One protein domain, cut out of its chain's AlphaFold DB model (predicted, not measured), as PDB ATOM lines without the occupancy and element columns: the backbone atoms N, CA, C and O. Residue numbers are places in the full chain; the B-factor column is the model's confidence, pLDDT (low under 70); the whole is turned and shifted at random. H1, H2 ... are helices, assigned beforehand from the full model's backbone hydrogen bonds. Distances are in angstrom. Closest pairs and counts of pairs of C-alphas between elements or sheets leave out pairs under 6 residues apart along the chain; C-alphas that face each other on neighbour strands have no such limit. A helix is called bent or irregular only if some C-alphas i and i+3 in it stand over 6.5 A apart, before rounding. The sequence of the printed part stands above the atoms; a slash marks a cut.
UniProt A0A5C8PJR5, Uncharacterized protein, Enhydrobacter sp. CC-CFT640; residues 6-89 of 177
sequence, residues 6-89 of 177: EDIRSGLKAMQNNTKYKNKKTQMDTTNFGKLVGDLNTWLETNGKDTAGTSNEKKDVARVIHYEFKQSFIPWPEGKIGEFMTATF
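AT A GLANCE: This is residues 6 to 89 of the 177 residues of an uncharacterized protein of Enhydrobacter sp. CC-CFT640 (UniProt A0A5C8PJR5). Three helices, H1, H2 and H3, have their centres in a triangle, and the longest, H2, crosses H1 and also runs about perpendicular to H3. A four-residue helix, H4, follows H3, and the printed part ends in a long stretch without named elements, residues 74 to 89, whose residues 80 to 81 and 84 to 85 pair antiparallel. The printed part has 84 residues, with four named helices in the order H1, H2, H3, H4 and no named strand; the class is all helix. It is compact, with a radius of gyration of the C-alphas of 11.8 A, and spans 35 by 28 by 21 A.

HOW THE PARTS SIT: Start at H1, residues 6 to 17: it touches residues 40 to 44 of H2, residues 30 to 46, and the closest C-alphas, Gly 11 and Leu 40, are 6.0 A apart. Their lines are about perpendicular at 73 degrees, only just past steep. H1, with residues 8 to 9, only just touches residues 61 to 64 of H3, residues 55 to 68, with 3 pairs of C-alphas within 8 A; the closest, Ile 8 and Val 61, are 6.4 A apart. These two run the same way at a steep tilt of 57 degrees. H2 and H3 are close but not clearly touching, about perpendicular at 84 degrees, with C-alphas Val 37 and Lys 58 closest at 7.3 A. H4, residues 70 to 73, is apart from H2, and close to but not clearly touching H1, where C-alphas Gln 16 and Ser 72 are closest at 7.1 A. In H2 and H3 every O i to N i+4 pair is within hydrogen-bond range, in H1 7 of 8, and H4 is too short for such a pair.

IN THESE COORDINATES: Find C-alpha 6 at (220.384, 253.203, 241.446), where H1 begins; it is 17.1 A long. H2 runs 24.7 A from C-alpha 30 at (237.193, 241.530, 253.017), and H3 runs 19.9 A. H4 ends at C-alpha 73, (226.349, 247.325, 257.166); it is neither bent nor irregular, but only just: C-alphas 70 and 73 are 6.1 A apart.

THE WHOLE: The two C-alphas farthest apart, Gly 48 and Glu 78, are 35.5 A apart, and the printed part has no cut. The link from H1 to H2 is long, that from H2 to H3 short and that from H3 to H4 tight. Look for pLDDT under 70 at residue 19, residues 21 to 31 and residues 70 to 79; the mean of the printed part is 74.4.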
ATOM      1  N   GLU A   6     221.757 253.319 240.930       83.06
ATOM      2  CA  GLU A   6     220.384 253.203 241.446       83.06
ATOM      3  C   GLU A   6     219.968 251.747 241.678       83.06
ATOM      4  O   GLU A   6     219.294 251.444 242.669       83.06
ATOM      5  N   ASP A   7     220.398 250.832 240.807       82.81
ATOM      6  CA  ASP A   7     220.142 249.401 240.979       82.81
ATOM      7  C   ASP A   7     220.938 248.846 242.169       82.81
ATOM      8  O   ASP A   7     220.377 248.127 242.999       82.81
ATOM      9  N   ILE A   8     222.201 249.266 242.330       84.19
ATOM     10  CA  ILE A   8     223.018 248.964 243.517       84.19
ATOM     11  C   ILE A   8     222.319 249.461 244.790       84.19
ATOM     12  O   ILE A   8     222.155 248.702 245.746       84.19
ATOM     13  N   ARG A   9     221.869 250.722 244.812       85.00
ATOM     14  CA  ARG A   9     221.177 251.322 245.964       85.00
ATOM     15  C   ARG A   9     219.896 250.565 246.307       85.00
ATOM     16  O   ARG A   9     219.645 250.274 247.478       85.00
ATOM     17  N   SER A  10     219.096 250.233 245.297       85.06
ATOM     18  CA  SER A  10     217.834 249.506 245.463       85.06
ATOM     19  C   SER A  10     218.063 248.102 246.018       85.06
ATOM     20  O   SER A  10     217.399 247.710 246.982       85.06
ATOM     21  N   GLY A  11     219.053 247.382 245.483       84.69
ATOM     22  CA  GLY A  11     219.434 246.059 245.965       84.69
ATOM     23  C   GLY A  11     219.947 246.090 247.400       84.69
ATOM     24  O   GLY A  11     219.444 245.359 248.251       84.69
ATOM     25  N   LEU A  12     220.860 247.011 247.728       84.94
ATOM     26  CA  LEU A  12     221.368 247.171 249.095       84.94
ATOM     27  C   LEU A  12     220.250 247.525 250.090       84.94
ATOM     28  O   LEU A  12     220.200 246.968 251.188       84.94
ATOM     29  N   LYS A  13     219.291 248.375 249.705       84.88
ATOM     30  CA  LYS A  13     218.120 248.692 250.539       84.88
ATOM     31  C   LYS A  13     217.207 247.480 250.754       84.88
ATOM     32  O   LYS A  13     216.695 247.287 251.858       84.88
ATOM     33  N   ALA A  14     217.008 246.647 249.733       83.19
ATOM     34  CA  ALA A  14     216.270 245.391 249.871       83.19
ATOM     35  C   ALA A  14     217.004 244.420 250.812       83.19
ATOM     36  O   ALA A  14     216.393 243.827 251.705       83.19
ATOM     37  N   MET A  15     218.327 244.322 250.680       80.69
ATOM     38  CA  MET A  15     219.172 243.478 251.524       80.69
ATOM     39  C   MET A  15     219.169 243.920 252.989       80.69
ATOM     40  O   MET A  15     219.093 243.063 253.863       80.69
ATOM     41  N   GLN A  16     219.151 245.224 253.283       75.00
ATOM     42  CA  GLN A  16     219.051 245.743 254.657       75.00
ATOM     43  C   GLN A  16     217.825 245.196 255.412       75.00
ATOM     44  O   GLN A  16     217.861 245.008 256.629       75.00
ATOM     45  N   ASN A  17     216.737 244.932 254.685       71.56
ATOM     46  CA  ASN A  17     215.479 244.438 255.238       71.56
ATOM     47  C   ASN A  17     215.377 242.902 255.249       71.56
ATOM     48  O   ASN A  17     214.473 242.357 255.885       71.56
ATOM     49  N   ASN A  18     216.303 242.200 254.590       73.25
ATOM     50  CA  ASN A  18     216.373 240.741 254.562       73.25
ATOM     51  C   ASN A  18     216.841 240.199 255.924       73.25
ATOM     52  O   ASN A  18     217.770 240.737 256.520       73.25
ATOM     53  N   THR A  19     216.252 239.100 256.408       67.31
ATOM     54  CA  THR A  19     216.600 238.444 257.686       67.31
ATOM     55  C   THR A  19     218.091 238.118 257.836       67.31
ATOM     56  O   THR A  19     218.599 238.078 258.958       67.31
ATOM     57  N   LYS A  20     218.817 237.945 256.722       71.50
ATOM     58  CA  LYS A  20     220.269 237.731 256.696       71.50
ATOM     59  C   LYS A  20     221.060 238.925 257.247       71.50
ATOM     60  O   LYS A  20     222.035 238.680 257.961       71.50
ATOM     61  N   TYR A  21     220.629 240.162 256.971       69.75
ATOM     62  CA  TYR A  21     221.335 241.414 257.318       69.75
ATOM     63  C   TYR A  21     220.560 242.330 258.273       69.75
ATOM     64  O   TYR A  21     221.145 243.196 258.921       69.75
ATOM     65  N   LYS A  22     219.246 242.138 258.395       65.75
ATOM     66  CA  LYS A  22     218.372 242.894 259.288       65.75
ATOM     67  C   LYS A  22     218.905 242.823 260.718       65.75
ATOM     68  O   LYS A  22     219.157 241.742 261.241       65.75
ATOM     69  N   ASN A  23     219.075 243.987 261.344       60.38
ATOM     70  CA  ASN A  23     219.626 244.167 262.696       60.38
ATOM     71  C   ASN A  23     221.082 243.704 262.893       60.38
ATOM     72  O   ASN A  23     221.616 243.847 263.993       60.38
ATOM     73  N   LYS A  24     221.759 243.214 261.849       57.56
ATOM     74  CA  LYS A  24     223.183 242.881 261.892       57.56
ATOM     75  C   LYS A  24     223.980 244.085 261.408       57.56
ATOM     76  O   LYS A  24     224.436 244.123 260.274       57.56
ATOM     77  N   LYS A  25     224.161 245.065 262.304       53.25
ATOM     78  CA  LYS A  25     224.924 246.313 262.069       53.25
ATOM     79  C   LYS A  25     226.382 246.093 261.646       53.25
ATOM     80  O   LYS A  25     227.108 247.044 261.374       53.25
ATOM     81  N   THR A  26     226.844 244.853 261.669       53.62
ATOM     82  CA  THR A  26     228.252 244.525 261.711       53.62
ATOM     83  C   THR A  26     228.509 243.225 260.977       53.62
ATOM     84  O   THR A  26     228.133 242.182 261.506       53.62
ATOM     85  N   GLN A  27     229.147 243.286 259.804       50.41
ATOM     86  CA  GLN A  27     230.192 242.348 259.357       50.41
ATOM     87  C   GLN A  27     230.528 242.593 257.877       50.41
ATOM     88  O   GLN A  27     229.937 241.995 256.982       50.41
ATOM     89  N   MET A  28     231.531 243.436 257.623       51.56
ATOM     90  CA  MET A  28     232.277 243.438 256.362       51.56
ATOM     91  C   MET A  28     233.769 243.427 256.674       51.56
ATOM     92  O   MET A  28     234.410 244.472 256.701       51.56
ATOM     93  N   ASP A  29     234.312 242.237 256.931       49.31
ATOM     94  CA  ASP A  29     235.705 241.990 256.559       49.31
ATOM     95  C   ASP A  29     235.766 241.824 255.022       49.31
ATOM     96  O   ASP A  29     234.735 241.755 254.339       49.31
ATOM     97  N   THR A  30     236.965 241.764 254.454       50.72
ATOM     98  CA  THR A  30     237.193 241.530 253.017       50.72
ATOM     99  C   THR A  30     236.474 240.283 252.476       50.72
ATOM    100  O   THR A  30     235.951 240.316 251.362       50.72
ATOM    101  N   THR A  31     236.361 239.220 253.274       57.22
ATOM    102  CA  THR A  31     235.636 237.977 252.951       57.22
ATOM    103  C   THR A  31     234.122 238.199 252.850       57.22
ATOM    104  O   THR A  31     233.440 237.583 252.027       57.22
ATOM    105  N   ASN A  32     233.572 239.095 253.667       70.25
ATOM    106  CA  ASN A  32     232.144 239.399 253.730       70.25
ATOM    107  C   ASN A  32     231.706 240.453 252.706       70.25
ATOM    108  O   ASN A  32     230.570 240.390 252.241       70.25
ATOM    109  N   PHE A  33     232.595 241.363 252.287       77.75
ATOM    110  CA  PHE A  33     232.317 242.260 251.159       77.75
ATOM    111  C   PHE A  33     232.101 241.474 249.857       77.75
ATOM    112  O   PHE A  33     231.123 241.708 249.152       77.75
ATOM    113  N   GLY A  34     232.949 240.475 249.579       78.19
ATOM    114  CA  GLY A  34     232.765 239.584 248.427       78.19
ATOM    115  C   GLY A  34     231.433 238.823 248.469       78.19
ATOM    116  O   GLY A  34     230.738 238.749 247.458       78.19
ATOM    117  N   LYS A  35     231.031 238.328 249.650       81.56
ATOM    118  CA  LYS A  35     229.719 237.687 249.846       81.56
ATOM    119  C   LYS A  35     228.566 238.660 249.622       81.56
ATOM    120  O   LYS A  35     227.640 238.312 248.906       81.56
ATOM    121  N   LEU A  36     228.644 239.877 250.166       81.81
ATOM    122  CA  LEU A  36     227.633 240.910 249.942       81.81
ATOM    123  C   LEU A  36     227.473 241.215 248.453       81.81
ATOM    124  O   LEU A  36     226.348 241.268 247.975       81.81
ATOM    125  N   VAL A  37     228.576 241.405 247.723       85.81
ATOM    126  CA  VAL A  37     228.521 241.628 246.273       85.81
ATOM    127  C   VAL A  37     227.881 240.430 245.571       85.81
ATOM    128  O   VAL A  37     227.056 240.624 244.686       85.81
ATOM    129  N   GLY A  38     228.193 239.200 245.990       86.19
ATOM    130  CA  GLY A  38     227.532 237.994 245.485       86.19
ATOM    131  C   GLY A  38     226.021 237.991 245.735       86.19
ATOM    132  O   GLY A  38     225.246 237.807 244.805       86.19
ATOM    133  N   ASP A  39     225.597 238.267 246.967       85.69
ATOM    134  CA  ASP A  39     224.182 238.322 247.348       85.69
ATOM    135  C   ASP A  39     223.435 239.476 246.642       85.69
ATOM    136  O   ASP A  39     222.281 239.322 246.237       85.69
ATOM    137  N   LEU A  40     224.103 240.619 246.445       86.06
ATOM    138  CA  LEU A  40     223.607 241.740 245.648       86.06
ATOM    139  C   LEU A  40     223.442 241.332 244.182       86.06
ATOM    140  O   LEU A  40     222.406 241.619 243.596       86.06
ATOM    141  N   ASN A  41     224.419 240.631 243.604       85.75
ATOM    142  CA  ASN A  41     224.346 240.141 242.230       85.75
ATOM    143  C   ASN A  41     223.199 239.146 242.046       85.75
ATOM    144  O   ASN A  41     222.444 239.286 241.092       85.75
ATOM    145  N   THR A  42     222.977 238.232 242.994       86.31
ATOM    146  CA  THR A  42     221.801 237.347 242.971       86.31
ATOM    147  C   THR A  42     220.493 238.138 242.995       86.31
ATOM    148  O   THR A  42     219.557 237.818 242.259       86.31
ATOM    149  N   TRP A  43     220.404 239.190 243.817       87.69
ATOM    150  CA  TRP A  43     219.224 240.056 243.829       87.69
ATOM    151  C   TRP A  43     219.049 240.803 242.500       87.69
ATOM    152  O   TRP A  43     217.936 240.846 241.977       87.69
ATOM    153  N   LEU A  44     220.129 241.356 241.940       81.56
ATOM    154  CA  LEU A  44     220.125 242.071 240.662       81.56
ATOM    155  C   LEU A  44     219.662 241.154 239.524       81.56
ATOM    156  O   LEU A  44     218.709 241.497 238.828       81.56
ATOM    157  N   GLU A  45     220.235 239.956 239.412       85.25
ATOM    158  CA  GLU A  45     219.847 238.941 238.426       85.25
ATOM    159  C   GLU A  45     218.370 238.557 238.556       85.25
ATOM    160  O   GLU A  45     217.636 238.551 237.569       85.25
ATOM    161  N   THR A  46     217.899 238.323 239.787       84.12
ATOM    162  CA  THR A  46     216.489 237.987 240.060       84.12
ATOM    163  C   THR A  46     215.531 239.103 239.621       84.12
ATOM    164  O   THR A  46     214.385 238.833 239.269       84.12
ATOM    165  N   ASN A  47     215.990 240.357 239.614       79.75
ATOM    166  CA  ASN A  47     215.216 241.525 239.189       79.75
ATOM    167  C   ASN A  47     215.528 241.967 237.745       79.75
ATOM    168  O   ASN A  47     215.128 243.061 237.340       79.75
ATOM    169  N   GLY A  48     216.233 241.136 236.964       78.44
ATOM    170  CA  GLY A  48     216.564 241.411 235.563       78.44
ATOM    171  C   GLY A  48     217.530 242.585 235.370       78.44
ATOM    172  O   GLY A  48     217.404 243.325 234.395       78.44
ATOM    173  N   LYS A  49     218.447 242.798 236.320       78.81
ATOM    174  CA  LYS A  49     219.455 243.867 236.315       78.81
ATOM    175  C   LYS A  49     220.857 243.310 236.061       78.81
ATOM    176  O   LYS A  49     221.138 242.159 236.389       78.81
ATOM    177  N   ASP A  50     221.735 244.155 235.521       80.19
ATOM    178  CA  ASP A  50     223.159 243.844 235.353       80.19
ATOM    179  C   ASP A  50     223.843 243.654 236.720       80.19
ATOM    180  O   ASP A  50     223.444 244.263 237.716       80.19
ATOM    181  N   THR A  51     224.881 242.816 236.779       81.75
ATOM    182  CA  THR A  51     225.624 242.515 238.013       81.75
ATOM    183  C   THR A  51     226.839 243.421 238.206       81.75
ATOM    184  O   THR A  51     227.454 243.890 237.252       81.75
ATOM    185  N   ALA A  52     227.234 243.642 239.462       79.25
ATOM    186  CA  ALA A  52     228.469 244.333 239.829       79.25
ATOM    187  C   ALA A  52     229.677 243.384 239.703       79.25
ATOM    188  O   ALA A  52     230.191 242.854 240.697       79.25
ATOM    189  N   GLY A  53     230.102 243.106 238.471       75.25
ATOM    190  CA  GLY A  53     231.161 242.136 238.177       75.25
ATOM    191  C   GLY A  53     232.570 242.731 238.208       75.25
ATOM    192  O   GLY A  53     233.516 242.095 238.690       75.25
ATOM    193  N   THR A  54     232.715 243.964 237.725       79.50
ATOM    194  CA  THR A  54     234.008 244.637 237.548       79.50
ATOM    195  C   THR A  54     234.519 245.284 238.839       79.50
ATOM    196  O   THR A  54     233.770 245.535 239.784       79.50
ATOM    197  N   SER A  55     235.821 245.589 238.892       78.06
ATOM    198  CA  SER A  55     236.424 246.279 240.045       78.06
ATOM    199  C   SER A  55     235.842 247.686 240.256       78.06
ATOM    200  O   SER A  55     235.595 248.079 241.395       78.06
ATOM    201  N   ASN A  56     235.531 248.418 239.177       76.56
ATOM    202  CA  ASN A  56     234.908 249.744 239.269       76.56
ATOM    203  C   ASN A  56     233.475 249.673 239.813       76.56
ATOM    204  O   ASN A  56     233.132 250.445 240.702       76.56
ATOM    205  N   GLU A  57     232.667 248.709 239.370       80.88
ATOM    206  CA  GLU A  57     231.302 248.533 239.890       80.88
ATOM    207  C   GLU A  57     231.316 248.108 241.362       80.88
ATOM    208  O   GLU A  57     230.546 248.621 242.171       80.88
ATOM    209  N   LYS A  58     232.252 247.237 241.759       84.31
ATOM    210  CA  LYS A  58     232.470 246.889 243.173       84.31
ATOM    211  C   LYS A  58     232.912 248.101 243.995       84.31
ATOM    212  O   LYS A  58     232.471 248.265 245.132       84.31
ATOM    213  N   LYS A  59     233.731 248.987 243.425       84.81
ATOM    214  CA  LYS A  59     234.091 250.261 244.057       84.81
ATOM    215  C   LYS A  59     232.865 251.159 244.228       84.81
ATOM    216  O   LYS A  59     232.732 251.785 245.277       84.81
ATOM    217  N   ASP A  60     231.950 251.188 243.266       85.00
ATOM    218  CA  ASP A  60     230.694 251.932 243.390       85.00
ATOM    219  C   ASP A  60     229.757 251.324 244.445       85.00
ATOM    220  O   ASP A  60     229.206 252.072 245.253       85.00
ATOM    221  N   VAL A  61     229.676 249.991 244.564       86.06
ATOM    222  CA  VAL A  61     229.005 249.322 245.699       86.06
ATOM    223  C   VAL A  61     229.598 249.789 247.031       86.06
ATOM    224  O   VAL A  61     228.865 250.200 247.932       86.06
ATOM    225  N   ALA A  62     230.928 249.799 247.153       84.44
ATOM    226  CA  ALA A  62     231.606 250.264 248.359       84.44
ATOM    227  C   ALA A  62     231.338 251.754 248.655       84.44
ATOM    228  O   ALA A  62     231.140 252.126 249.814       84.44
ATOM    229  N   ARG A  63     231.260 252.607 247.624       83.44
ATOM    230  CA  ARG A  63     230.893 254.027 247.766       83.44
ATOM    231  C   ARG A  63     229.459 254.201 248.266       83.44
ATOM    232  O   ARG A  63     229.256 254.971 249.203       83.44
ATOM    233  N   VAL A  64     228.488 253.481 247.698       83.19
ATOM    234  CA  VAL A  64     227.078 253.518 248.140       83.19
ATOM    235  C   VAL A  64     226.963 253.123 249.608       83.19
ATOM    236  O   VAL A  64     226.330 253.824 250.397       83.19
ATOM    237  N   ILE A  65     227.661 252.065 250.019       80.94
ATOM    238  CA  ILE A  65     227.685 251.648 251.423       80.94
ATOM    239  C   ILE A  65     228.296 252.737 252.315       80.94
ATOM    240  O   ILE A  65     227.723 253.048 253.360       80.94
ATOM    241  N   HIS A  66     229.420 253.340 251.912       79.56
ATOM    242  CA  HIS A  66     230.113 254.362 252.704       79.56
ATOM    243  C   HIS A  66     229.251 255.592 253.002       79.56
ATOM    244  O   HIS A  66     229.278 256.097 254.125       79.56
ATOM    245  N   TYR A  67     228.526 256.087 252.001       76.38
ATOM    246  CA  TYR A  67     227.810 257.357 252.102       76.38
ATOM    247  C   TYR A  67     226.352 257.200 252.544       76.38
ATOM    248  O   TYR A  67     225.849 258.075 253.242       76.38
ATOM    249  N   GLU A  68     225.680 256.101 252.190       77.19
ATOM    250  CA  GLU A  68     224.229 255.971 252.402       77.19
ATOM    251  C   GLU A  68     223.845 254.909 253.435       77.19
ATOM    252  O   GLU A  68     222.798 255.015 254.070       77.19
ATOM    253  N   PHE A  69     224.693 253.902 253.657       71.75
ATOM    254  CA  PHE A  69     224.358 252.768 254.526       71.75
ATOM    255  C   PHE A  69     225.415 252.478 255.599       71.75
ATOM    256  O   PHE A  69     225.442 251.389 256.183       71.75
ATOM    257  N   LYS A  70     226.258 253.473 255.903       65.69
ATOM    258  CA  LYS A  70     227.414 253.370 256.807       65.69
ATOM    259  C   LYS A  70     227.091 252.712 258.152       65.69
ATOM    260  O   LYS A  70     227.905 251.963 258.673       65.69
ATOM    261  N   GLN A  71     225.910 252.989 258.705       60.94
ATOM    262  CA  GLN A  71     225.482 252.498 260.022       60.94
ATOM    263  C   GLN A  71     224.798 251.122 259.994       60.94
ATOM    264  O   GLN A  71     224.635 250.497 261.042       60.94
ATOM    265  N   SER A  72     224.367 250.665 258.818       59.88
ATOM    266  CA  SER A  72     223.562 249.447 258.666       59.88
ATOM    267  C   SER A  72     224.401 248.221 258.345       59.88
ATOM    268  O   SER A  72     223.980 247.109 258.649       59.88
ATOM    269  N   PHE A  73     225.572 248.417 257.740       59.03
ATOM    270  CA  PHE A  73     226.349 247.325 257.166       59.03
ATOM    271  C   PHE A  73     227.765 247.155 257.750       59.03
ATOM    272  O   PHE A  73     228.380 246.122 257.483       59.03
ATOM    273  N   ILE A  74     228.313 248.105 258.533       52.88
ATOM    274  CA  ILE A  74     229.751 248.105 258.886       52.88
ATOM    275  C   ILE A  74     230.048 248.545 260.345       52.88
ATOM    276  O   ILE A  74     229.652 249.642 260.736       52.88
ATOM    277  N   PRO A  75     230.846 247.775 261.127       51.03
ATOM    278  CA  PRO A  75     231.619 248.296 262.257       51.03
ATOM    279  C   PRO A  75     232.919 248.924 261.740       51.03
ATOM    280  O   PRO A  75     233.686 248.279 261.029       51.03
ATOM    281  N   TRP A  76     233.170 250.184 262.079       55.16
ATOM    282  CA  TRP A  76     234.240 250.970 261.466       55.16
ATOM    283  C   TRP A  76     235.469 251.066 262.377       55.16
ATOM    284  O   TRP A  76     235.477 251.858 263.319       55.16
ATOM    285  N   PRO A  77     236.530 250.310 262.067       52.69
ATOM    286  CA  PRO A  77     237.878 250.837 262.218       52.69
ATOM    287  C   PRO A  77     238.669 250.678 260.905       52.69
ATOM    288  O   PRO A  77     238.379 249.810 260.091       52.69
ATOM    289  N   GLU A  78     239.666 251.541 260.690       56.91
ATOM    290  CA  GLU A  78     240.673 251.479 259.601       56.91
ATOM    291  C   GLU A  78     240.313 252.051 258.218       56.91
ATOM    292  O   GLU A  78     241.127 251.995 257.296       56.91
ATOM    293  N   GLY A  79     239.146 252.683 258.045       64.94
ATOM    294  CA  GLY A  79     238.898 253.509 256.856       64.94
ATOM    295  C   GLY A  79     238.838 252.738 255.527       64.94
ATOM    296  O   GLY A  79     239.125 253.323 254.479       64.94
ATOM    297  N   LYS A  80     238.445 251.457 255.540       73.56
ATOM    298  CA  LYS A  80     238.283 250.597 254.349       73.56
ATOM    299  C   LYS A  80     236.869 250.018 254.232       73.56
ATOM    300  O   LYS A  80     236.167 249.891 255.231       73.56
ATOM    301  N   ILE A  81     236.464 249.665 253.008       77.50
ATOM    302  CA  ILE A  81     235.285 248.833 252.705       77.50
ATOM    303  C   ILE A  81     235.710 247.789 251.671       77.50
ATOM    304  O   ILE A  81     236.031 248.137 250.533       77.50
ATOM    305  N   GLY A  82     235.747 246.516 252.077       76.44
ATOM    306  CA  GLY A  82     236.361 245.462 251.271       76.44
ATOM    307  C   GLY A  82     237.839 245.765 251.008       76.44
ATOM    308  O   GLY A  82     238.593 246.057 251.934       76.44
ATOM    309  N   GLU A  83     238.241 245.725 249.740       77.69
ATOM    310  CA  GLU A  83     239.600 246.064 249.288       77.69
ATOM    311  C   GLU A  83     239.832 247.575 249.074       77.69
ATOM    312  O   GLU A  83     240.952 247.998 248.787       77.69
ATOM    313  N   PHE A  84     238.802 248.416 249.225       82.38
ATOM    314  CA  PHE A  84     238.860 249.828 248.840       82.38
ATOM    315  C   PHE A  84     239.069 250.778 250.031       82.38
ATOM    316  O   PHE A  84     238.375 250.700 251.048       82.38
ATOM    317  N   MET A  85     239.984 251.742 249.874       80.50
ATOM    318  CA  MET A  85     240.253 252.807 250.852       80.50
ATOM    319  C   MET A  85     239.190 253.911 250.784       80.50
ATOM    320  O   MET A  85     239.069 254.603 249.772       80.50
ATOM    321  N   THR A  86     238.477 254.156 251.883       72.69
ATOM    322  CA  THR A  86     237.382 255.145 251.927       72.69
ATOM    323  C   THR A  86     237.864 256.590 251.810       72.69
ATOM    324  O   THR A  86     237.159 257.408 251.231       72.69
ATOM    325  N   ALA A  87     239.095 256.895 252.242       70.44
ATOM    326  CA  ALA A  87     239.727 258.205 252.040       70.44
ATOM    327  C   ALA A  87     239.850 258.602 250.553       70.44
ATOM    328  O   ALA A  87     240.016 259.774 250.236       70.44
ATOM    329  N   THR A  88     239.762 257.628 249.640       72.12
ATOM    330  CA  THR A  88     239.819 257.851 248.185       72.12
ATOM    331  C   THR A  88     238.437 257.951 247.536       72.12
ATOM    332  O   THR A  88     238.331 258.161 246.325       72.12
ATOM    333  N   PHE A  89     237.359 257.772 248.307       77.06
ATOM    334  CA  PHE A  89     236.005 257.877 247.786       77.06
ATOM    335  C   PHE A  89     235.613 259.335 247.624       77.06
ATOM    336  O   PHE A  89     235.389 260.044 248.599       77.06
TER     337      PHE A  89